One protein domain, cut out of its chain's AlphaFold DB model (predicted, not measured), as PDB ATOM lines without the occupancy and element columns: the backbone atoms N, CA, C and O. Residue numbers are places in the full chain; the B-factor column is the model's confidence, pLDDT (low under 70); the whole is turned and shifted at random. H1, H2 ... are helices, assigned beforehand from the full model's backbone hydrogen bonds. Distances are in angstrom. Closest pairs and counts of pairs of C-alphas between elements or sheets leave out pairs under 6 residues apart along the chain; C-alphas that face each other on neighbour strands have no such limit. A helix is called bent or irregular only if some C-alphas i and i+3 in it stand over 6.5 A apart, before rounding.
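Overview. This is residues 8 to 71 of the 207 residues of the protein "ABC transporter" of Enterococcus sp. 9E7_DIV0242 (UniProt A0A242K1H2). One long bent helix, H1, makes most of the length: residues 8 to 24 stick out as a free arm, and its second arm, H1b, runs into a small head where the short helices H2 and H3 fold back over one side of H1b. H4, the last named helix, lies at the far end of the head, near the end of H1b and about perpendicular to it, and Phe 71 follows it as the last printed residue. The 64 printed residues hold four named helices, H1, H2, H3 and H4 along the chain, and no named strand, an all helix class. The whole is only just loose, close to extended, with a radius of gyration of the C-alphas of 16.0 A, and spans 53 by 25 by 18 A.

Arrangement. H1, residues 8 to 34, was assigned as one helix by its hydrogen bonds but is bent, with C-alphas 23 and 26 lying 6.6 A apart. Its arms, H1a at residues 8 to 23 and H1b at residues 26 to 34, stand at a steep tilt of 36 degrees, only just past shallow. H2, residues 38 to 44, is close to H1b but not clearly touching; their closest C-alphas, of Ser 33 and Val 41, are 6.7 A apart. H2 and H1b run opposite ways at a steep tilt of 60 degrees. H3, residues 48 to 51, touches H1b, and their closest C-alphas, of Trp 29 and Phe 51, are 6.0 A apart. H2 and H3 are close but not clearly touching, with the closest C-alphas, of Asn 44 and Ala 50, at 5.2 A. H4, residues 62 to 70, is close to H1b but not clearly touching, about perpendicular at 75 degrees; the closest C-alphas, of Ser 34 and Thr 63, are 7.0 A apart. H1a is apart from H2, H3 and H4. Every O i to N i+4 pair is within hydrogen-bond range in H1a, H1b, H2 and H4, while H3 is too short for such a pair.

Along the chain. H1a begins at C-alpha 8 (88.540, 24.416, 41.539) and is 22.8 A long. H1b is 12.2 A long and ends at C-alpha 34 (76.133, 61.026, 33.509). H2 measures 10.4 A, H3 5.8 A and H4 12.1 A, and H4 ends at C-alpha 70 (74.759, 76.401, 37.027).

Size, cuts and confidence. The C-alphas farthest apart, of Leu 8 and Glu 69, are 54.1 A apart. Without the residues that stand free, 8 to 24, the body spans 31 by 19 by 18 A. The printed part has no cut and no long link. Its mean pLDDT is 88.9, and no printed residue is under 70.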
ATOM      1  N   LEU A   8      88.838  23.581  40.369       87.69
ATOM      2  CA  LEU A   8      88.540  24.416  41.539       87.69
ATOM      3  C   LEU A   8      89.028  25.864  41.357       87.69
ATOM      4  O   LEU A   8      88.298  26.802  41.644       87.69
ATOM      5  N   MET A   9      90.225  26.039  40.794       89.94
ATOM      6  CA  MET A   9      90.811  27.356  40.533       89.94
ATOM      7  C   MET A   9      89.998  28.128  39.482       89.94
ATOM      8  O   MET A   9      89.822  29.335  39.600       89.94
ATOM      9  N   ILE A  10      89.452  27.438  38.474       92.69
ATOM     10  CA  ILE A  10      88.561  28.049  37.471       92.69
ATOM     11  C   ILE A  10      87.266  28.537  38.130       92.69
ATOM     12  O   ILE A  10      86.828  29.652  37.853       92.69
ATOM     13  N   ILE A  11      86.676  27.732  39.020       95.00
ATOM     14  CA  ILE A  11      85.466  28.108  39.764       95.00
ATOM     15  C   ILE A  11      85.741  29.318  40.665       95.00
ATOM     16  O   ILE A  11      84.963  30.268  40.652       95.00
ATOM     17  N   GLU A  12      86.859  29.326  41.396       94.00
ATOM     18  CA  GLU A  12      87.282  30.465  42.224       94.00
ATOM     19  C   GLU A  12      87.414  31.751  41.398       94.00
ATOM     20  O   GLU A  12      86.844  32.779  41.765       94.00
ATOM     21  N   TYR A  13      88.105  31.704  40.254       95.31
ATOM     22  CA  TYR A  13      88.234  32.873  39.381       95.31
ATOM     23  C   TYR A  13      86.899  33.326  38.797       95.31
ATOM     24  O   TYR A  13      86.667  34.528  38.688       95.31
ATOM     25  N   LEU A  14      86.015  32.394  38.440       96.44
ATOM     26  CA  LEU A  14      84.694  32.721  37.918       96.44
ATOM     27  C   LEU A  14      83.832  33.406  38.988       96.44
ATOM     28  O   LEU A  14      83.200  34.420  38.702       96.44
ATOM     29  N   LEU A  15      83.865  32.917  40.231       96.88
ATOM     30  CA  LEU A  15      83.181  33.548  41.363       96.88
ATOM     31  C   LEU A  15      83.748  34.938  41.670       96.88
ATOM     32  O   LEU A  15      82.980  35.882  41.843       96.88
ATOM     33  N   LEU A  16      85.075  35.089  41.687       96.62
ATOM     34  CA  LEU A  16      85.728  36.386  41.877       96.62
ATOM     35  C   LEU A  16      85.383  37.371  40.756       96.62
ATOM     36  O   LEU A  16      85.147  38.544  41.031       96.62
ATOM     37  N   PHE A  17      85.315  36.903  39.508       96.94
ATOM     38  CA  PHE A  17      84.919  37.727  38.368       96.94
ATOM     39  C   PHE A  17      83.463  38.188  38.478       96.94
ATOM     40  O   PHE A  17      83.191  39.372  38.302       96.94
ATOM     41  N   LEU A  18      82.534  37.287  38.812       97.19
ATOM     42  CA  LEU A  18      81.125  37.640  39.016       97.19
ATOM     43  C   LEU A  18      80.955  38.638  40.164       97.19
ATOM     44  O   LEU A  18      80.212  39.610  40.031       97.19
ATOM     45  N   LEU A  19      81.679  38.433  41.266       96.88
ATOM     46  CA  LEU A  19      81.675  39.352  42.397       96.88
ATOM     47  C   LEU A  19      82.238  40.724  41.997       96.88
ATOM     48  O   LEU A  19      81.626  41.747  42.289       96.88
ATOM     49  N   ALA A  20      83.357  40.762  41.271       97.06
ATOM     50  CA  ALA A  20      83.928  42.005  40.759       97.06
ATOM     51  C   ALA A  20      82.964  42.726  39.804       97.06
ATOM     52  O   ALA A  20      82.772  43.933  39.927       97.06
ATOM     53  N   ALA A  21      82.311  41.994  38.896       96.25
ATOM     54  CA  ALA A  21      81.319  42.546  37.982       96.25
ATOM     55  C   ALA A  21      80.131  43.156  38.740       96.25
ATOM     56  O   ALA A  21      79.709  44.260  38.406       96.25
ATOM     57  N   LEU A  22      79.646  42.495  39.797       96.19
ATOM     58  CA  LEU A  22      78.572  43.000  40.655       96.19
ATOM     59  C   LEU A  22      78.928  44.352  41.300       96.19
ATOM     60  O   LEU A  22      78.093  45.253  41.320       96.19
ATOM     61  N   PHE A  23      80.164  44.517  41.787       95.62
ATOM     62  CA  PHE A  23      80.625  45.773  42.401       95.62
ATOM     63  C   PHE A  23      80.954  46.872  41.381       95.62
ATOM     64  O   PHE A  23      80.723  48.049  41.651       95.62
ATOM     65  N   ILE A  24      81.482  46.511  40.210       95.88
ATOM     66  CA  ILE A  24      81.852  47.467  39.154       95.88
ATOM     67  C   ILE A  24      80.615  47.971  38.400       95.88
ATOM     68  O   ILE A  24      80.583  49.124  37.969       95.88
ATOM     69  N   PHE A  25      79.585  47.136  38.260       94.31
ATOM     70  CA  PHE A  25      78.360  47.463  37.535       94.31
ATOM     71  C   PHE A  25      77.733  48.818  37.922       94.31
ATOM     72  O   PHE A  25      77.537  49.632  37.017       94.31
ATOM     73  N   PRO A  26      77.463  49.142  39.207       93.12
ATOM     74  CA  PRO A  26      76.895  50.443  39.571       93.12
ATOM     75  C   PRO A  26      77.821  51.624  39.239       93.12
ATOM     76  O   PRO A  26      77.329  52.683  38.853       93.12
ATOM     77  N   MET A  27      79.150  51.458  39.316       93.62
ATOM     78  CA  MET A  27      80.095  52.511  38.912       93.62
ATOM     79  C   MET A  27      80.046  52.762  37.402       93.62
ATOM     80  O   MET A  27      80.013  53.914  36.972       93.62
ATOM     81  N   LEU A  28      79.997  51.699  36.592       92.25
ATOM     82  CA  LEU A  28      79.840  51.826  35.141       92.25
ATOM     83  C   LEU A  28      78.496  52.458  34.784       92.25
ATOM     84  O   LEU A  28      78.437  53.343  33.932       92.25
ATOM     85  N   TRP A  29      77.425  52.052  35.464       91.25
ATOM     86  CA  TRP A  29      76.099  52.604  35.228       91.25
ATOM     87  C   TRP A  29      76.019  54.094  35.583       91.25
ATOM     88  O   TRP A  29      75.378  54.857  34.861       91.25
ATOM     89  N   MET A  30      76.727  54.535  36.626       90.81
ATOM     90  CA  MET A  30      76.846  55.949  36.988       90.81
ATOM     91  C   MET A  30      77.521  56.773  35.880       90.81
ATOM     92  O   MET A  30      77.005  57.827  35.516       90.81
ATOM     93  N   ILE A  31      78.617  56.273  35.295       91.06
ATOM     94  CA  ILE A  31      79.311  56.930  34.167       91.06
ATOM     95  C   ILE A  31      78.408  56.977  32.930       91.06
ATOM     96  O   ILE A  31      78.292  57.996  32.259       91.06
ATOM     97  N   VAL A  32      77.725  55.876  32.628       90.62
ATOM     98  CA  VAL A  32      76.792  55.816  31.499       90.62
ATOM     99  C   VAL A  32      75.627  56.794  31.677       90.62
ATOM    100  O   VAL A  32      75.174  57.413  30.712       90.62
ATOM    101  N   SER A  33      75.133  56.933  32.904       89.00
ATOM    102  CA  SER A  33      74.011  57.813  33.227       89.00
ATOM    103  C   SER A  33      74.406  59.289  33.216       89.00
ATOM    104  O   SER A  33      73.595  60.112  32.805       89.00
ATOM    105  N   SER A  34      75.647  59.638  33.577       89.94
ATOM    106  CA  SER A  34      76.133  61.026  33.509       89.94
ATOM    107  C   SER A  34      76.295  61.546  32.076       89.94
ATOM    108  O   SER A  34      76.308  62.755  31.862       89.94
ATOM    109  N   MET A  35      76.355  60.649  31.085       89.62
ATOM    110  CA  MET A  35      76.427  60.967  29.651       89.62
ATOM    111  C   MET A  35      75.045  61.175  29.002       89.62
ATOM    112  O   MET A  35      74.911  61.110  27.774       89.62
ATOM    113  N   LYS A  36      73.998  61.368  29.811       88.31
ATOM    114  CA  LYS A  36      72.617  61.568  29.364       88.31
ATOM    115  C   LYS A  36      72.052  62.880  29.907       88.31
ATOM    116  O   LYS A  36      72.371  63.253  31.037       88.31
ATOM    117  N   PRO A  37      71.162  63.545  29.150       85.25
ATOM    118  CA  PRO A  37      70.295  64.577  29.699       85.25
ATOM    119  C   PRO A  37      69.401  64.009  30.808       85.25
ATOM    120  O   PRO A  37      68.953  62.866  30.725       85.25
ATOM    121  N   GLU A  38      69.085  64.827  31.812       82.81
ATOM    122  CA  GLU A  38      68.272  64.431  32.971       82.81
ATOM    123  C   GLU A  38      66.920  63.804  32.569       82.81
ATOM    124  O   GLU A  38      66.543  62.743  33.066       82.81
ATOM    125  N   ALA A  39      66.235  64.386  31.579       83.44
ATOM    126  CA  ALA A  39      64.969  63.863  31.054       83.44
ATOM    127  C   ALA A  39      65.092  62.446  30.451       83.44
ATOM    128  O   ALA A  39      64.189  61.618  30.600       83.44
ATOM    129  N   ASP A  40      66.222  62.135  29.808       81.44
ATOM    130  CA  ASP A  40      66.478  60.819  29.210       81.44
ATOM    131  C   ASP A  40      66.786  59.762  30.275       81.44
ATOM    132  O   ASP A  40      66.551  58.574  30.048       81.44
ATOM    133  N   VAL A  41      67.301  60.165  31.443       82.81
ATOM    134  CA  VAL A  41      67.498  59.252  32.574       82.81
ATOM    135  C   VAL A  41      66.132  58.789  33.071       82.81
ATOM    136  O   VAL A  41      65.854  57.594  33.012       82.81
ATOM    137  N   TYR A  42      65.248  59.721  33.448       82.25
ATOM    138  CA  TYR A  42      63.936  59.409  34.032       82.25
ATOM    139  C   TYR A  42      63.004  58.623  33.101       82.25
ATOM    140  O   TYR A  42      62.285  57.731  33.550       82.25
ATOM    141  N   THR A  43      63.033  58.910  31.800       82.12
ATOM    142  CA  THR A  43      62.156  58.249  30.818       82.12
ATOM    143  C   THR A  43      62.588  56.825  30.472       82.12
ATOM    144  O   THR A  43      61.749  56.006  30.103       82.12
ATOM    145  N   ASN A  44      63.878  56.497  30.607       81.75
ATOM    146  CA  ASN A  44      64.418  55.197  30.206       81.75
ATOM    147  C   ASN A  44      64.651  54.222  31.376       81.75
ATOM    148  O   ASN A  44      65.160  53.133  31.115       81.75
ATOM    149  N   LEU A  45      64.269  54.560  32.621       77.31
ATOM    150  CA  LEU A  45      64.521  53.741  33.828       77.31
ATOM    151  C   LEU A  45      64.065  52.278  33.703       77.31
ATOM    152  O   LEU A  45      64.722  51.381  34.221       77.31
ATOM    153  N   SER A  46      62.931  52.035  33.043       78.56
ATOM    154  CA  SER A  46      62.320  50.705  32.915       78.56
ATOM    155  C   SER A  46      62.829  49.900  31.715       78.56
ATOM    156  O   SER A  46      62.437  48.749  31.534       78.56
ATOM    157  N   SER A  47      63.689  50.484  30.875       82.25
ATOM    158  CA  SER A  47      64.182  49.867  29.644       82.25
ATOM    159  C   SER A  47      65.655  49.489  29.760       82.25
ATOM    160  O   SER A  47      66.418  50.110  30.492       82.25
ATOM    161  N   PHE A  48      66.109  48.543  28.932       81.06
ATOM    162  CA  PHE A  48      67.537  48.236  28.778       81.06
ATOM    163  C   PHE A  48      68.366  49.471  28.364       81.06
ATOM    164  O   PHE A  48      69.563  49.551  28.636       81.06
ATOM    165  N   LYS A  49      67.714  50.487  27.777       81.25
ATOM    166  CA  LYS A  49      68.306  51.804  27.496       81.25
ATOM    167  C   LYS A  49      68.790  52.540  28.752       81.25
ATOM    168  O   LYS A  49      69.659  53.403  28.632       81.25
ATOM    169  N   ALA A  50      68.302  52.198  29.949       81.62
ATOM    170  CA  ALA A  50      68.834  52.706  31.214       81.62
ATOM    171  C   ALA A  50      70.346  52.460  31.339       81.62
ATOM    172  O   ALA A  50      71.061  53.336  31.830       81.62
ATOM    173  N   PHE A  51      70.835  51.327  30.826       85.00
ATOM    174  CA  PHE A  51      72.219  50.862  30.971       85.00
ATOM    175  C   PHE A  51      73.142  51.225  29.800       85.00
ATOM    176  O   PHE A  51      74.329  50.918  29.845       85.00
ATOM    177  N   LEU A  52      72.623  51.873  28.753       85.44
ATOM    178  CA  LEU A  52      73.392  52.318  27.583       85.44
ATOM    179  C   LEU A  52      73.553  53.840  27.593       85.44
ATOM    180  O   LEU A  52      72.614  54.493  28.033       85.44
ATOM    181  N   PRO A  53      74.666  54.431  27.119       83.50
ATOM    182  CA  PRO A  53      74.840  55.889  27.070       83.50
ATOM    183  C   PRO A  53      73.821  56.553  26.135       83.50
ATOM    184  O   PRO A  53      73.094  55.870  25.410       83.50
ATOM    185  N   SER A  54      73.747  57.891  26.144       84.06
ATOM    186  CA  SER A  54      72.885  58.596  25.186       84.06
ATOM    187  C   SER A  54      73.254  58.181  23.760       84.06
ATOM    188  O   SER A  54      74.432  58.174  23.394       84.06
ATOM    189  N   LEU A  55      72.243  57.841  22.956       82.50
ATOM    190  CA  LEU A  55      72.418  57.428  21.558       82.50
ATOM    191  C   LEU A  55      72.985  58.552  20.682       82.50
ATOM    192  O   LEU A  55      73.472  58.285  19.588       82.50
ATOM    193  N   ASN A  56      72.923  59.797  21.158       85.06
ATOM    194  CA  ASN A  56      73.531  60.945  20.510       85.06
ATOM    195  C   ASN A  56      74.834  61.333  21.239       85.06
ATOM    196  O   ASN A  56      74.759  61.891  22.339       85.06
ATOM    197  N   PRO A  57      76.017  61.107  20.634       84.25
ATOM    198  CA  PRO A  57      77.306  61.480  21.221       84.25
ATOM    199  C   PRO A  57      77.436  62.965  21.573       84.25
ATOM    200  O   PRO A  57      78.168  63.313  22.497       84.25
ATOM    201  N   ALA A  58      76.689  63.850  20.902       85.44
ATOM    202  CA  ALA A  58      76.686  65.278  21.217       85.44
ATOM    203  C   ALA A  58      76.149  65.579  22.631       85.44
ATOM    204  O   ALA A  58      76.480  66.608  23.213       85.44
ATOM    205  N   ASN A  59      75.346  64.678  23.208       85.44
ATOM    206  CA  ASN A  59      74.766  64.855  24.538       85.44
ATOM    207  C   ASN A  59      75.689  64.400  25.676       85.44
ATOM    208  O   ASN A  59      75.412  64.722  26.829       85.44
ATOM    209  N   TRP A  60      76.782  63.685  25.384       87.81
ATOM    210  CA  TRP A  60      77.624  63.058  26.410       87.81
ATOM    211  C   TRP A  60      78.258  64.062  27.379       87.81
ATOM    212  O   TRP A  60      78.463  63.740  28.545       87.81
ATOM    213  N   PHE A  61      78.532  65.284  26.912       89.38
ATOM    214  CA  PHE A  61      79.167  66.339  27.708       89.38
ATOM    215  C   PHE A  61      78.224  67.478  28.108       89.38
ATOM    216  O   PHE A  61      78.613  68.348  28.886       89.38
ATOM    217  N   LYS A  62      76.980  67.472  27.619       87.88
ATOM    218  CA  LYS A  62      76.030  68.572  27.823       87.88
ATOM    219  C   LYS A  62      75.678  68.756  29.302       87.88
ATOM    220  O   LYS A  62      75.706  69.873  29.805       87.88
ATOM    221  N   THR A  63      75.444  67.652  30.010       87.88
ATOM    222  CA  THR A  63      75.174  67.652  31.455       87.88
ATOM    223  C   THR A  63      76.352  68.228  32.247       87.88
ATOM    224  O   THR A  63      76.153  68.975  33.197       87.88
ATOM    225  N   TYR A  64      77.594  67.953  31.837       89.38
ATOM    226  CA  TYR A  64      78.777  68.510  32.501       89.38
ATOM    227  C   TYR A  64      78.891  70.025  32.306       89.38
ATOM    228  O   TYR A  64      79.169  70.734  33.269       89.38
ATOM    229  N   GLN A  65      78.650  70.521  31.087       89.50
ATOM    230  CA  GLN A  65      78.627  71.962  30.804       89.50
ATOM    231  C   GLN A  65      77.556  72.666  31.639       89.50
ATOM    232  O   GLN A  65      77.852  73.635  32.331       89.50
ATOM    233  N   GLU A  66      76.345  72.111  31.662       88.81
ATOM    234  CA  GLU A  66      75.226  72.656  32.425       88.81
ATOM    235  C   GLU A  66      75.514  72.716  33.933       88.81
ATOM    236  O   GLU A  66      75.208  73.716  34.578       88.81
ATOM    237  N   VAL A  67      76.144  71.688  34.510       88.88
ATOM    238  CA  VAL A  67      76.504  71.691  35.939       88.88
ATOM    239  C   VAL A  67      77.605  72.716  36.230       88.88
ATOM    240  O   VAL A  67      77.539  73.386  37.259       88.88
ATOM    241  N   ILE A  68      78.594  72.875  35.343       90.38
ATOM    242  CA  ILE A  68      79.672  73.866  35.505       90.38
ATOM    243  C   ILE A  68      79.130  75.300  35.406       90.38
ATOM    244  O   ILE A  68      79.593  76.175  36.132       90.38
ATOM    245  N   GLU A  69      78.151  75.544  34.535       91.38
ATOM    246  CA  GLU A  69      77.522  76.859  34.370       91.38
ATOM    247  C   GLU A  69      76.545  77.190  35.505       91.38
ATOM    248  O   GLU A  69      76.503  78.326  35.977       91.38
ATOM    249  N   ARG A  70      75.762  76.205  35.967       91.69
ATOM    250  CA  ARG A  70      74.759  76.401  37.027       91.69
ATOM    251  C   ARG A  70      75.356  76.444  38.430       91.69
ATOM    252  O   ARG A  70      74.790  77.096  39.305       91.69
ATOM    253  N   PHE A  71      76.456  75.732  38.672       90.75
ATOM    254  CA  PHE A  71      77.024  75.569  40.006       90.75
ATOM    255  C   PHE A  71      78.491  75.980  40.059       90.75
ATOM    256  O   PHE A  71      79.294  75.652  39.192       90.75
TER     257      PHE A  71